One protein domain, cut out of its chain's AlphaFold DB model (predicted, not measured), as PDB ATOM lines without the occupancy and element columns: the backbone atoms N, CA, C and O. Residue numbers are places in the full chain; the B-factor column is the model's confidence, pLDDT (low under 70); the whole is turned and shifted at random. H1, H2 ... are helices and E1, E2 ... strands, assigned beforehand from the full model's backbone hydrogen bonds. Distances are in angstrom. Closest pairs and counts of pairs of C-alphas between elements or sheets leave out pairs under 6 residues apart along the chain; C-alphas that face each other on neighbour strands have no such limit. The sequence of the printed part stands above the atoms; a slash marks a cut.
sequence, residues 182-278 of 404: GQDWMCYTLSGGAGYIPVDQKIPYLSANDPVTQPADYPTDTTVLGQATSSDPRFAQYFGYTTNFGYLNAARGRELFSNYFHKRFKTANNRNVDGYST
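AT A GLANCE: This is residues 182 to 278 of the 404 residues of an uncharacterized protein of Formosa sp. Hel3_A1_48 (UniProt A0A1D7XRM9). There is little regular structure: long loops wind round a tiny hairpin, E1 and E2, near the middle, with three short helices about it. H1 and residues 263 to 278 lie toward one end of the length, and residues 217 to 223 at the other. The printed part has 97 residues, 24 in named elements, in the order H1, H2, H3, E1, E2, class mixed. It is compact, with a radius of gyration of the C-alphas of 13.7 A and spans of 44 by 32 by 18 A.

IN THESE COORDINATES: H1, residues 182 to 186, begins with C-alpha 182 at (17.678, -0.086, 7.146). H2, residues 202 to 208, is 10.0 A long. H3 is residues 233 to 238, E1 239 to 241, and E2 260 to 262, ending with C-alpha 262 at (20.691, -1.510, 18.768).

HOW THE PARTS SIT: E1 and E2 form an antiparallel hairpin, 142 degrees between directions; N 240 and O 261 are 2.9 A apart, within hydrogen-bond range. H2 and H3 are close but not clearly touching, the closest C-alphas, Ser 207 and Phe 235, being 7.0 A apart. H1 and H3 are apart. Every O i to N i+4 pair is within hydrogen-bond range in H1, H2 and H3.

THE WHOLE: The farthest C-alphas, Asp 221 and Asp 274, are 44.3 A apart. The printed part has no cut. The links H1 to H2, H2 to H3 and E1 to E2 are long. No printed residue has pLDDT under 70.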
ATOM      1  N   GLY A 182      18.350   0.750   6.149       92.25
ATOM      2  CA  GLY A 182      17.678  -0.086   7.146       92.25
ATOM      3  C   GLY A 182      18.410  -0.097   8.492       92.25
ATOM      4  O   GLY A 182      17.796   0.084   9.541       92.25
ATOM      5  N   GLN A 183      19.738  -0.252   8.487       94.12
ATOM      6  CA  GLN A 183      20.541  -0.138   9.705       94.12
ATOM      7  C   GLN A 183      20.524   1.271  10.300       94.12
ATOM      8  O   GLN A 183      20.654   1.390  11.516       94.12
ATOM      9  N   ASP A 184      20.389   2.323   9.489       93.56
ATOM     10  CA  ASP A 184      20.332   3.700   9.989       93.56
ATOM     11  C   ASP A 184      19.111   3.897  10.887       93.56
ATOM     12  O   ASP A 184      19.235   4.260  12.060       93.56
ATOM     13  N   TRP A 185      17.935   3.525  10.374       93.75
ATOM     14  CA  TRP A 185      16.673   3.608  11.105       93.75
ATOM     15  C   TRP A 185      16.613   2.660  12.303       93.75
ATOM     16  O   TRP A 185      16.170   3.063  13.382       93.75
ATOM     17  N   MET A 186      17.098   1.422  12.160       94.06
ATOM     18  CA  MET A 186      17.113   0.450  13.263       94.06
ATOM     19  C   MET A 186      18.077   0.864  14.387       94.06
ATOM     20  O   MET A 186      17.801   0.626  15.560       94.06
ATOM     21  N   CYS A 187      19.199   1.513  14.063       95.12
ATOM     22  CA  CYS A 187      20.164   1.999  15.055       95.12
ATOM     23  C   CYS A 187      19.874   3.415  15.566       95.12
ATOM     24  O   CYS A 187      20.616   3.915  16.423       95.12
ATOM     25  N   TYR A 188      18.819   4.066  15.073       95.69
ATOM     26  CA  TYR A 188      18.462   5.414  15.486       95.69
ATOM     27  C   TYR A 188      18.094   5.432  16.973       95.69
ATOM     28  O   TYR A 188      17.214   4.703  17.434       95.69
ATOM     29  N   THR A 189      18.743   6.304  17.742       94.94
ATOM     30  CA  THR A 189      18.443   6.509  19.167       94.94
ATOM     31  C   THR A 189      17.892   7.898  19.440       94.94
ATOM     32  O   THR A 189      18.399   8.897  18.939       94.94
ATOM     33  N   LEU A 190      16.865   7.960  20.275       95.25
ATOM     34  CA  LEU A 190      16.243   9.191  20.745       95.25
ATOM     35  C   LEU A 190      17.122   9.883  21.797       95.25
ATOM     36  O   LEU A 190      17.988   9.262  22.413       95.25
ATOM     37  N   SER A 191      16.841  11.158  22.076       92.19
ATOM     38  CA  SER A 191      17.565  11.951  23.087       92.19
ATOM     39  C   SER A 191      17.546  11.322  24.487       92.19
ATOM     40  O   SER A 191      18.500  11.469  25.242       92.19
ATOM     41  N   GLY A 192      16.488  10.576  24.819       91.12
ATOM     42  CA  GLY A 192      16.356   9.832  26.074       91.12
ATOM     43  C   GLY A 192      17.084   8.480  26.117       91.12
ATOM     44  O   GLY A 192      16.859   7.715  27.052       91.12
ATOM     45  N   GLY A 193      17.891   8.150  25.103       92.06
ATOM     46  CA  GLY A 193      18.669   6.909  25.009       92.06
ATOM     47  C   GLY A 193      17.898   5.682  24.510       92.06
ATOM     48  O   GLY A 193      18.516   4.657  24.239       92.06
ATOM     49  N   ALA A 194      16.574   5.776  24.360       95.38
ATOM     50  CA  ALA A 194      15.744   4.721  23.778       95.38
ATOM     51  C   ALA A 194      15.989   4.575  22.268       95.38
ATOM     52  O   ALA A 194      16.256   5.565  21.584       95.38
ATOM     53  N   GLY A 195      15.865   3.357  21.742       95.12
ATOM     54  CA  GLY A 195      15.827   3.129  20.295       95.12
ATOM     55  C   GLY A 195      14.554   3.719  19.689       95.12
ATOM     56  O   GLY A 195      13.498   3.691  20.320       95.12
ATOM     57  N   TYR A 196      14.644   4.265  18.477       94.69
ATOM     58  CA  TYR A 196      13.458   4.640  17.705       94.69
ATOM     59  C   TYR A 196      12.678   3.392  17.287       94.69
ATOM     60  O   TYR A 196      11.456   3.360  17.419       94.69
ATOM     61  N   ILE A 197      13.403   2.354  16.863       94.00
ATOM     62  CA  ILE A 197      12.914   0.984  16.740       94.00
ATOM     63  C   ILE A 197      13.690   0.162  17.778       94.00
ATOM     64  O   ILE A 197      14.917   0.076  17.690       94.00
ATOM     65  N   PRO A 198      13.031  -0.351  18.828       95.00
ATOM     66  CA  PRO A 198      13.703  -1.127  19.854       95.00
ATOM     67  C   PRO A 198      14.025  -2.530  19.346       95.00
ATOM     68  O   PRO A 198      13.448  -3.037  18.384       95.00
ATOM     69  N   VAL A 199      14.927  -3.183  20.064       95.62
ATOM     70  CA  VAL A 199      15.256  -4.588  19.839       95.62
ATOM     71  C   VAL A 199      14.065  -5.453  20.274       95.62
ATOM     72  O   VAL A 199      13.406  -5.158  21.271       95.62
ATOM     73  N   ASP A 200      13.785  -6.530  19.547       94.62
ATOM     74  CA  ASP A 200      12.735  -7.493  19.905       94.62
ATOM     75  C   ASP A 200      13.031  -8.165  21.266       94.62
ATOM     76  O   ASP A 200      14.180  -8.526  21.536       94.62
ATOM     77  N   GLN A 201      12.009  -8.365  22.112       95.25
ATOM     78  CA  GLN A 201      12.136  -8.996  23.438       95.25
ATOM     79  C   GLN A 201      12.680 -10.437  23.379       95.25
ATOM     80  O   GLN A 201      13.303 -10.905  24.335       95.25
ATOM     81  N   LYS A 202      12.564 -11.115  22.232       95.62
ATOM     82  CA  LYS A 202      13.238 -12.387  21.941       95.62
ATOM     83  C   LYS A 202      14.739 -12.330  22.231       95.62
ATOM     84  O   LYS A 202      15.311 -13.310  22.694       95.62
ATOM     85  N   ILE A 203      15.393 -11.205  21.951       96.88
ATOM     86  CA  ILE A 203      16.844 -11.059  22.092       96.88
ATOM     87  C   ILE A 203      17.302 -11.155  23.558       96.88
ATOM     88  O   ILE A 203      18.110 -12.041  23.852       96.88
ATOM     89  N   PRO A 204      16.812 -10.317  24.496       96.94
ATOM     90  CA  PRO A 204      17.140 -10.484  25.907       96.94
ATOM     91  C   PRO A 204      16.604 -11.799  26.492       96.94
ATOM     92  O   PRO A 204      17.306 -12.384  27.312       96.94
ATOM     93  N   TYR A 205      15.451 -12.314  26.040       96.38
ATOM     94  CA  TYR A 205      14.941 -13.636  26.447       96.38
ATOM     95  C   TYR A 205      15.949 -14.759  26.145       96.38
ATOM     96  O   TYR A 205      16.377 -15.484  27.045       96.38
ATOM     97  N   LEU A 206      16.390 -14.864  24.884       96.00
ATOM     98  CA  LEU A 206      17.342 -15.891  24.452       96.00
ATOM     99  C   LEU A 206      18.722 -15.704  25.090       96.00
ATOM    100  O   LEU A 206      19.370 -16.689  25.435       96.00
ATOM    101  N   SER A 207      19.186 -14.458  25.230       96.25
ATOM    102  CA  SER A 207      20.533 -14.177  25.737       96.25
ATOM    103  C   SER A 207      20.662 -14.316  27.249       96.25
ATOM    104  O   SER A 207      21.691 -14.797  27.718       96.25
ATOM    105  N   ALA A 208      19.632 -13.944  28.013       95.69
ATOM    106  CA  ALA A 208      19.617 -14.186  29.451       95.69
ATOM    107  C   ALA A 208      19.448 -15.670  29.778       95.69
ATOM    108  O   ALA A 208      20.011 -16.148  30.761       95.69
ATOM    109  N   ASN A 209      18.662 -16.391  28.962       93.88
ATOM    110  CA  ASN A 209      18.260 -17.771  29.231       93.88
ATOM    111  C   ASN A 209      17.672 -17.917  30.655       93.88
ATOM    112  O   ASN A 209      17.894 -18.910  31.348       93.88
ATOM    113  N   ASP A 210      16.935 -16.893  31.088       95.00
ATOM    114  CA  ASP A 210      16.262 -16.809  32.380       95.00
ATOM    115  C   ASP A 210      14.877 -16.166  32.177       95.00
ATOM    116  O   ASP A 210      14.751 -14.938  32.185       95.00
ATOM    117  N   PRO A 211      13.822 -16.979  31.982       93.81
ATOM    118  CA  PRO A 211      12.476 -16.479  31.718       93.81
ATOM    119  C   PRO A 211      11.849 -15.753  32.916       93.81
ATOM    120  O   PRO A 211      10.833 -15.081  32.744       93.81
ATOM    121  N   VAL A 212      12.417 -15.880  34.123       94.12
ATOM    122  CA  VAL A 212      11.922 -15.177  35.316       94.12
ATOM    123  C   VAL A 212      12.326 -13.709  35.265       94.12
ATOM    124  O   VAL A 212      11.512 -12.836  35.560       94.12
ATOM    125  N   THR A 213      13.573 -13.423  34.884       95.19
ATOM    126  CA  THR A 213      14.084 -12.046  34.806       95.19
ATOM    127  C   THR A 213      13.875 -11.407  33.437       95.19
ATOM    128  O   THR A 213      13.752 -10.186  33.352       95.19
ATOM    129  N   GLN A 214      13.810 -12.213  32.376       95.88
ATOM    130  CA  GLN A 214      13.552 -11.788  31.003       95.88
ATOM    131  C   GLN A 214      12.489 -12.695  30.374       95.88
ATOM    132  O   GLN A 214      12.846 -13.639  29.674       95.88
ATOM    133  N   PRO A 215      11.186 -12.454  30.607       95.25
ATOM    134  CA  PRO A 215      10.118 -13.218  29.966       95.25
ATOM    135  C   PRO A 215      10.098 -13.018  28.443       95.25
ATOM    136  O   PRO A 215      10.588 -12.010  27.924       95.25
ATOM    137  N   ALA A 216       9.511 -13.983  27.727       94.06
ATOM    138  CA  ALA A 216       9.403 -13.959  26.265       94.06
ATOM    139  C   ALA A 216       8.517 -12.813  25.747       94.06
ATOM    140  O   ALA A 216       8.773 -12.282  24.670       94.06
ATOM    141  N   ASP A 217       7.505 -12.434  26.527       93.94
ATOM    142  CA  ASP A 217       6.684 -11.246  26.311       93.94
ATOM    143  C   ASP A 217       6.984 -10.225  27.400       93.94
ATOM    144  O   ASP A 217       7.080 -10.570  28.582       93.94
ATOM    145  N   TYR A 218       7.126  -8.959  27.011       94.88
ATOM    146  CA  TYR A 218       7.335  -7.897  27.988       94.88
ATOM    147  C   TYR A 218       6.087  -7.761  28.888       94.88
ATOM    148  O   TYR A 218       4.970  -7.763  28.358       94.88
ATOM    149  N   PRO A 219       6.229  -7.625  30.224       94.12
ATOM    150  CA  PRO A 219       5.086  -7.498  31.130       94.12
ATOM    151  C   PRO A 219       4.168  -6.336  30.754       94.12
ATOM    152  O   PRO A 219       4.653  -5.241  30.500       94.12
ATOM    153  N   THR A 220       2.851  -6.549  30.758       92.19
ATOM    154  CA  THR A 220       1.859  -5.526  30.370       92.19
ATOM    155  C   THR A 220       1.462  -4.574  31.495       92.19
ATOM    156  O   THR A 220       0.779  -3.576  31.255       92.19
ATOM    157  N   ASP A 221       1.897  -4.861  32.721       89.31
ATOM    158  CA  ASP A 221       1.733  -3.982  33.870       89.31
ATOM    159  C   ASP A 221       2.777  -2.843  33.868       89.31
ATOM    160  O   ASP A 221       3.411  -2.521  32.860       89.31
ATOM    161  N   THR A 222       2.926  -2.153  34.999       88.25
ATOM    162  CA  THR A 222       3.872  -1.035  35.131       88.25
ATOM    163  C   THR A 222       5.322  -1.477  35.340       88.25
ATOM    164  O   THR A 222       6.177  -0.627  35.592       88.25
ATOM    165  N   THR A 223       5.616  -2.776  35.280       92.25
ATOM    166  CA  THR A 223       6.960  -3.310  35.490       92.25
ATOM    167  C   THR A 223       7.898  -2.861  34.376       92.25
ATOM    168  O   THR A 223       7.581  -2.921  33.189       92.25
ATOM    169  N   VAL A 224       9.096  -2.435  34.770       94.31
ATOM    170  CA  VAL A 224      10.219  -2.209  33.858       94.31
ATOM    171  C   VAL A 224      11.239  -3.301  34.142       94.31
ATOM    172  O   VAL A 224      11.806  -3.343  35.234       94.31
ATOM    173  N   LEU A 225      11.448  -4.197  33.178       95.94
ATOM    174  CA  LEU A 225      12.458  -5.245  33.278       95.94
ATOM    175  C   LEU A 225      13.841  -4.611  33.421       95.94
ATOM    176  O   LEU A 225      14.187  -3.690  32.676       95.94
ATOM    177  N   GLY A 226      14.627  -5.126  34.366       96.25
ATOM    178  CA  GLY A 226      16.028  -4.751  34.525       96.25
ATOM    179  C   GLY A 226      16.882  -5.201  33.338       96.25
ATOM    180  O   GLY A 226      16.431  -5.944  32.466       96.25
ATOM    181  N   GLN A 227      18.143  -4.775  33.320       96.62
ATOM    182  CA  GLN A 227      19.090  -5.238  32.312       96.62
ATOM    183  C   GLN A 227      19.357  -6.743  32.488       96.62
ATOM    184  O   GLN A 227      19.842  -7.183  33.527       96.62
ATOM    185  N   ALA A 228      19.072  -7.520  31.448       96.75
ATOM    186  CA  ALA A 228      19.468  -8.905  31.265       96.75
ATOM    187  C   ALA A 228      20.968  -9.110  31.516       96.75
ATOM    188  O   ALA A 228      21.812  -8.363  31.012       96.75
ATOM    189  N   THR A 229      21.280 -10.174  32.249       95.69
ATOM    190  CA  THR A 229      22.642 -10.687  32.411       95.69
ATOM    191  C   THR A 229      22.835 -11.827  31.426       95.69
ATOM    192  O   THR A 229      22.014 -12.733  31.389       95.69
ATOM    193  N   SER A 230      23.904 -11.787  30.635       95.94
ATOM    194  CA  SER A 230      24.222 -12.813  29.639       95.94
ATOM    195  C   SER A 230      25.669 -13.262  29.796       95.94
ATOM    196  O   SER A 230      26.547 -12.442  30.074       95.94
ATOM    197  N   SER A 231      25.919 -14.559  29.611       94.94
ATOM    198  CA  SER A 231      27.278 -15.109  29.533       94.94
ATOM    199  C   SER A 231      27.945 -14.846  28.181       94.94
ATOM    200  O   SER A 231      29.152 -15.034  28.056       94.94
ATOM    201  N   ASP A 232      27.177 -14.436  27.168       97.69
ATOM    202  CA  ASP A 232      27.694 -14.109  25.845       97.69
ATOM    203  C   ASP A 232      28.222 -12.663  25.820       97.69
ATOM    204  O   ASP A 232      27.431 -11.714  25.927       97.69
ATOM    205  N   PRO A 233      29.538 -12.441  25.637       97.19
ATOM    206  CA  PRO A 233      30.109 -11.097  25.613       97.19
ATOM    207  C   PRO A 233      29.535 -10.228  24.486       97.19
ATOM    208  O   PRO A 233      29.522  -8.998  24.604       97.19
ATOM    209  N   ARG A 234      29.021 -10.839  23.410       98.12
ATOM    210  CA  ARG A 234      28.409 -10.123  22.287       98.12
ATOM    211  C   ARG A 234      27.151  -9.381  22.699       98.12
ATOM    212  O   ARG A 234      26.894  -8.311  22.159       98.12
ATOM    213  N   PHE A 235      26.393  -9.872  23.680       97.75
ATOM    214  CA  PHE A 235      25.138  -9.236  24.081       97.75
ATOM    215  C   PHE A 235      25.349  -7.779  24.525       97.75
ATOM    216  O   PHE A 235      24.723  -6.865  23.993       97.75
ATOM    217  N   ALA A 236      26.314  -7.534  25.417       96.31
ATOM    218  CA  ALA A 236      26.646  -6.183  25.886       96.31
ATOM    219  C   ALA A 236      27.361  -5.317  24.828       96.31
ATOM    220  O   ALA A 236      27.368  -4.078  24.913       96.31
ATOM    221  N   GLN A 237      27.994  -5.947  23.835       96.88
ATOM    222  CA  GLN A 237      28.599  -5.252  22.699       96.88
ATOM    223  C   GLN A 237      27.534  -4.816  21.687       96.88
ATOM    224  O   GLN A 237      27.624  -3.714  21.144       96.88
ATOM    225  N   TYR A 238      26.524  -5.656  21.448       98.00
ATOM    226  CA  TYR A 238      25.584  -5.497  20.343       98.00
ATOM    227  C   TYR A 238      24.293  -4.800  20.738       98.00
ATOM    228  O   TYR A 238      23.694  -4.119  19.901       98.00
ATOM    229  N   PHE A 239      23.913  -4.887  22.009       98.12
ATOM    230  CA  PHE A 239      22.668  -4.344  22.525       98.12
ATOM    231  C   PHE A 239      22.935  -3.408  23.701       98.12
ATOM    232  O   PHE A 239      23.783  -3.658  24.559       98.12
ATOM    233  N   GLY A 240      22.224  -2.287  23.713       96.88
ATOM    234  CA  GLY A 240      22.221  -1.343  24.819       96.88
ATOM    235  C   GLY A 240      20.899  -1.395  25.572       96.88
ATOM    236  O   GLY A 240      19.874  -1.760  25.004       96.88
ATOM    237  N   TYR A 241      20.931  -1.018  26.845       97.38
ATOM    238  CA  TYR A 241      19.777  -1.019  27.739       97.38
ATOM    239  C   TYR A 241      19.459   0.403  28.209       97.38
ATOM    240  O   TYR A 241      20.362   1.214  28.423       97.38
ATOM    241  N   THR A 242      18.176   0.688  28.411       96.44
ATOM    242  CA  THR A 242      17.685   1.889  29.090       96.44
ATOM    243  C   THR A 242      16.407   1.559  29.865       96.44
ATOM    244  O   THR A 242      15.765   0.548  29.616       96.44
ATOM    245  N   THR A 243      16.001   2.400  30.813       95.00
ATOM    246  CA  THR A 243      14.662   2.315  31.429       95.00
ATOM    247  C   THR A 243      13.610   3.117  30.656       95.00
ATOM    248  O   THR A 243      12.430   3.094  31.001       95.00
ATOM    249  N   ASN A 244      14.027   3.853  29.622       93.75
ATOM    250  CA  ASN A 244      13.167   4.705  28.812       93.75
ATOM    251  C   ASN A 244      12.642   3.953  27.578       93.75
ATOM    252  O   ASN A 244      13.420   3.373  26.830       93.75
ATOM    253  N   PHE A 245      11.337   4.031  27.318       92.94
ATOM    254  CA  PHE A 245      10.700   3.430  26.137       92.94
ATOM    255  C   PHE A 245      10.509   4.411  24.968       92.94
ATOM    256  O   PHE A 245       9.909   4.069  23.951       92.94
ATOM    257  N   GLY A 246      10.998   5.646  25.096       93.50
ATOM    258  CA  GLY A 246      10.857   6.664  24.063       93.50
ATOM    259  C   GLY A 246       9.396   7.063  23.860       93.50
ATOM    260  O   GLY A 246       8.714   7.445  24.808       93.50
ATOM    261  N   TYR A 247       8.924   6.992  22.615       91.81
ATOM    262  CA  TYR A 247       7.545   7.333  22.243       91.81
ATOM    263  C   TYR A 247       6.580   6.133  22.293       91.81
ATOM    264  O   TYR A 247       5.386   6.298  22.033       91.81
ATOM    265  N   LEU A 248       7.075   4.926  22.594       91.56
ATOM    266  CA  LEU A 248       6.263   3.712  22.591       91.56
ATOM    267  C   LEU A 248       5.317   3.689  23.791       91.56
ATOM    268  O   LEU A 248       5.723   3.815  24.947       91.56
ATOM    269  N   ASN A 249       4.029   3.532  23.500       87.94
ATOM    270  CA  ASN A 249       2.968   3.590  24.491       87.94
ATOM    271  C   ASN A 249       2.582   2.177  24.943       87.94
ATOM    272  O   ASN A 249       2.147   1.370  24.125       87.94
ATOM    273  N   ALA A 250       2.667   1.915  26.249       87.75
ATOM    274  CA  ALA A 250       2.267   0.644  26.858       87.75
ATOM    275  C   ALA A 250       0.839   0.213  26.483       87.75
ATOM    276  O   ALA A 250       0.585  -0.965  26.258       87.75
ATOM    277  N   ALA A 251      -0.086   1.169  26.349       88.62
ATOM    278  CA  ALA A 251      -1.480   0.901  25.996       88.62
ATOM    279  C   ALA A 251      -1.670   0.409  24.546       88.62
ATOM    280  O   ALA A 251      -2.778   0.031  24.177       88.62
ATOM    281  N   ARG A 252      -0.620   0.435  23.712       86.38
ATOM    282  CA  ARG A 252      -0.631  -0.090  22.335       86.38
ATOM    283  C   ARG A 252      -0.027  -1.496  22.211       86.38
ATOM    284  O   ARG A 252       0.249  -1.918  21.094       86.38
ATOM    285  N   GLY A 253       0.155  -2.192  23.332       89.19
ATOM    286  CA  GLY A 253       0.721  -3.541  23.385       89.19
ATOM    287  C   GLY A 253       2.158  -3.500  23.884       89.19
ATOM    288  O   GLY A 253       3.101  -3.423  23.098       89.19
ATOM    289  N   ARG A 254       2.325  -3.490  25.208       91.00
ATOM    290  CA  ARG A 254       3.635  -3.454  25.871       91.00
ATOM    291  C   ARG A 254       4.471  -4.691  25.547       91.00
ATOM    292  O   ARG A 254       5.680  -4.581  25.411       91.00
ATOM    293  N   GLU A 255       3.815  -5.825  25.358       90.88
ATOM    294  CA  GLU A 255       4.385  -7.104  24.952       90.88
ATOM    295  C   GLU A 255       5.125  -7.055  23.603       90.88
ATOM    296  O   GLU A 255       5.971  -7.905  23.342       90.88
ATOM    297  N   LEU A 256       4.850  -6.050  22.761       88.88
ATOM    298  CA  LEU A 256       5.401  -5.932  21.407       88.88
ATOM    299  C   LEU A 256       6.786  -5.274  21.349       88.88
ATOM    300  O   LEU A 256       7.372  -5.190  20.269       88.88
ATOM    301  N   PHE A 257       7.302  -4.753  22.462       91.69
ATOM    302  CA  PHE A 257       8.560  -4.016  22.458       91.69
ATOM    303  C   PHE A 257       9.354  -4.168  23.754       91.69
ATOM    304  O   PHE A 257       8.800  -4.292  24.841       91.69
ATOM    305  N   SER A 258      10.680  -4.106  23.634       94.50
ATOM    306  CA  SER A 258      11.589  -4.114  24.780       94.50
ATOM    307  C   SER A 258      12.118  -2.712  25.108       94.50
ATOM    308  O   SER A 258      11.852  -1.729  24.412       94.50
ATOM    309  N   ASN A 259      12.907  -2.627  26.176       92.56
ATOM    310  CA  ASN A 259      13.689  -1.454  26.564       92.56
ATOM    311  C   ASN A 259      15.162  -1.524  26.103       92.56
ATOM    312  O   ASN A 259      16.032  -0.822  26.631       92.56
ATOM    313  N   TYR A 260      15.440  -2.357  25.098       97.00
ATOM    314  CA  TYR A 260      16.747  -2.484  24.468       97.00
ATOM    315  C   TYR A 260      16.830  -1.711  23.155       97.00
ATOM    316  O   TYR A 260      15.871  -1.625  22.390       97.00
ATOM    317  N   PHE A 261      18.018  -1.188  22.863       96.81
ATOM    318  CA  PHE A 261      18.336  -0.530  21.600       96.81
ATOM    319  C   PHE A 261      19.530  -1.190  20.910       96.81
ATOM    320  O   PHE A 261      20.365  -1.855  21.532       96.81
ATOM    321  N   HIS A 262      19.620  -0.981  19.602       96.69
ATOM    322  CA  HIS A 262      20.691  -1.510  18.768       96.69
ATOM    323  C   HIS A 262      21.976  -0.710  19.009       96.69
ATOM    324  O   HIS A 262      22.024   0.503  18.797       96.69
ATOM    325  N   LYS A 263      23.022  -1.379  19.500       96.12
ATOM    326  CA  LYS A 263      24.321  -0.759  19.800       96.12
ATOM    327  C   LYS A 263      25.367  -1.100  18.741       96.12
ATOM    328  O   LYS A 263      26.122  -0.212  18.339       96.12
ATOM    329  N   ARG A 264      25.399  -2.345  18.248       95.50
ATOM    330  CA  ARG A 264      26.240  -2.719  17.097       95.50
ATOM    331  C   ARG A 264      25.774  -1.938  15.869       95.50
ATOM    332  O   ARG A 264      24.580  -1.869  15.610       95.50
ATOM    333  N   PHE A 265      26.727  -1.362  15.136       94.81
ATOM    334  CA  PHE A 265      26.493  -0.525  13.950       94.81
ATOM    335  C   PHE A 265      25.811   0.827  14.210       94.81
ATOM    336  O   PHE A 265      25.379   1.489  13.271       94.81
ATOM    337  N   LYS A 266      25.743   1.303  15.453       92.25
ATOM    338  CA  LYS A 266      25.265   2.664  15.712       92.25
ATOM    339  C   LYS A 266      26.258   3.713  15.185       92.25
ATOM    340  O   LYS A 266      27.425   3.693  15.564       92.25
ATOM    341  N   THR A 267      25.785   4.663  14.376       92.00
ATOM    342  CA  THR A 267      26.599   5.727  13.743       92.00
ATOM    343  C   THR A 267      26.013   7.119  13.988       92.00
ATOM    344  O   THR A 267      25.694   7.853  13.062       92.00
ATOM    345  N   ALA A 268      25.811   7.490  15.256       90.44
ATOM    346  CA  ALA A 268      25.270   8.807  15.627       90.44
ATOM    347  C   ALA A 268      23.983   9.212  14.860       90.44
ATOM    348  O   ALA A 268      23.778  10.393  14.592       90.44
ATOM    349  N   ASN A 269      23.121   8.234  14.548       93.38
ATOM    350  CA  ASN A 269      21.876   8.392  13.784       93.38
ATOM    351  C   ASN A 269      22.055   8.905  12.341       93.38
ATOM    352  O   ASN A 269      21.181   9.605  11.830       93.38
ATOM    353  N   ASN A 270      23.196   8.626  11.713       94.25
ATOM    354  CA  ASN A 270      23.382   8.868  10.289       94.25
ATOM    355  C   ASN A 270      24.338   7.825   9.696       94.25
ATOM    356  O   ASN A 270      25.516   7.778  10.059       94.25
ATOM    357  N   ARG A 271      23.855   6.988   8.774       93.81
ATOM    358  CA  ARG A 271      24.679   6.050   7.987       93.81
ATOM    359  C   ARG A 271      24.906   6.498   6.551       93.81
ATOM    360  O   ARG A 271      25.710   5.876   5.860       93.81
ATOM    361  N   ASN A 272      24.252   7.566   6.109       94.94
ATOM    362  CA  ASN A 272      24.427   8.135   4.779       94.94
ATOM    363  C   ASN A 272      25.713   8.988   4.722       94.94
ATOM    364  O   ASN A 272      25.685  10.214   4.570       94.94
ATOM    365  N   VAL A 273      26.851   8.319   4.934       95.06
ATOM    366  CA  VAL A 273      28.195   8.893   5.055       95.06
ATOM    367  C   VAL A 273      29.195   7.964   4.368       95.06
ATOM    368  O   VAL A 273      29.150   6.747   4.554       95.06
ATOM    369  N   ASP A 274      30.113   8.546   3.596       96.44
ATOM    370  CA  ASP A 274      31.171   7.810   2.900       96.44
ATOM    371  C   ASP A 274      32.010   6.944   3.863       96.44
ATOM    372  O   ASP A 274      32.401   7.378   4.948       96.44
ATOM    373  N   GLY A 275      32.332   5.721   3.437       94.44
ATOM    374  CA  GLY A 275      33.273   4.825   4.116       94.44
ATOM    375  C   GLY A 275      32.692   3.973   5.249       94.44
ATOM    376  O   GLY A 275      33.371   3.060   5.720       94.44
ATOM    377  N   TYR A 276      31.452   4.209   5.685       95.25
ATOM    378  CA  TYR A 276      30.790   3.319   6.647       95.25
ATOM    379  C   TYR A 276      30.494   1.945   6.050       95.25
ATOM    380  O   TYR A 276      30.373   1.791   4.842       95.25
ATOM    381  N   SER A 277      30.382   0.916   6.892       93.75
ATOM    382  CA  SER A 277      30.086  -0.426   6.389       93.75
ATOM    383  C   SER A 277      28.658  -0.512   5.839       93.75
ATOM    384  O   SER A 277      27.729   0.103   6.367       93.75
ATOM    385  N   THR A 278      28.459  -1.288   4.783       94.19
ATOM    386  CA  THR A 278      27.128  -1.581   4.235       94.19
ATOM    387  C   THR A 278      26.553  -2.876   4.804       94.19
ATOM    388  O   THR A 278      25.336  -3.003   4.879       94.19
TER     389      THR A 278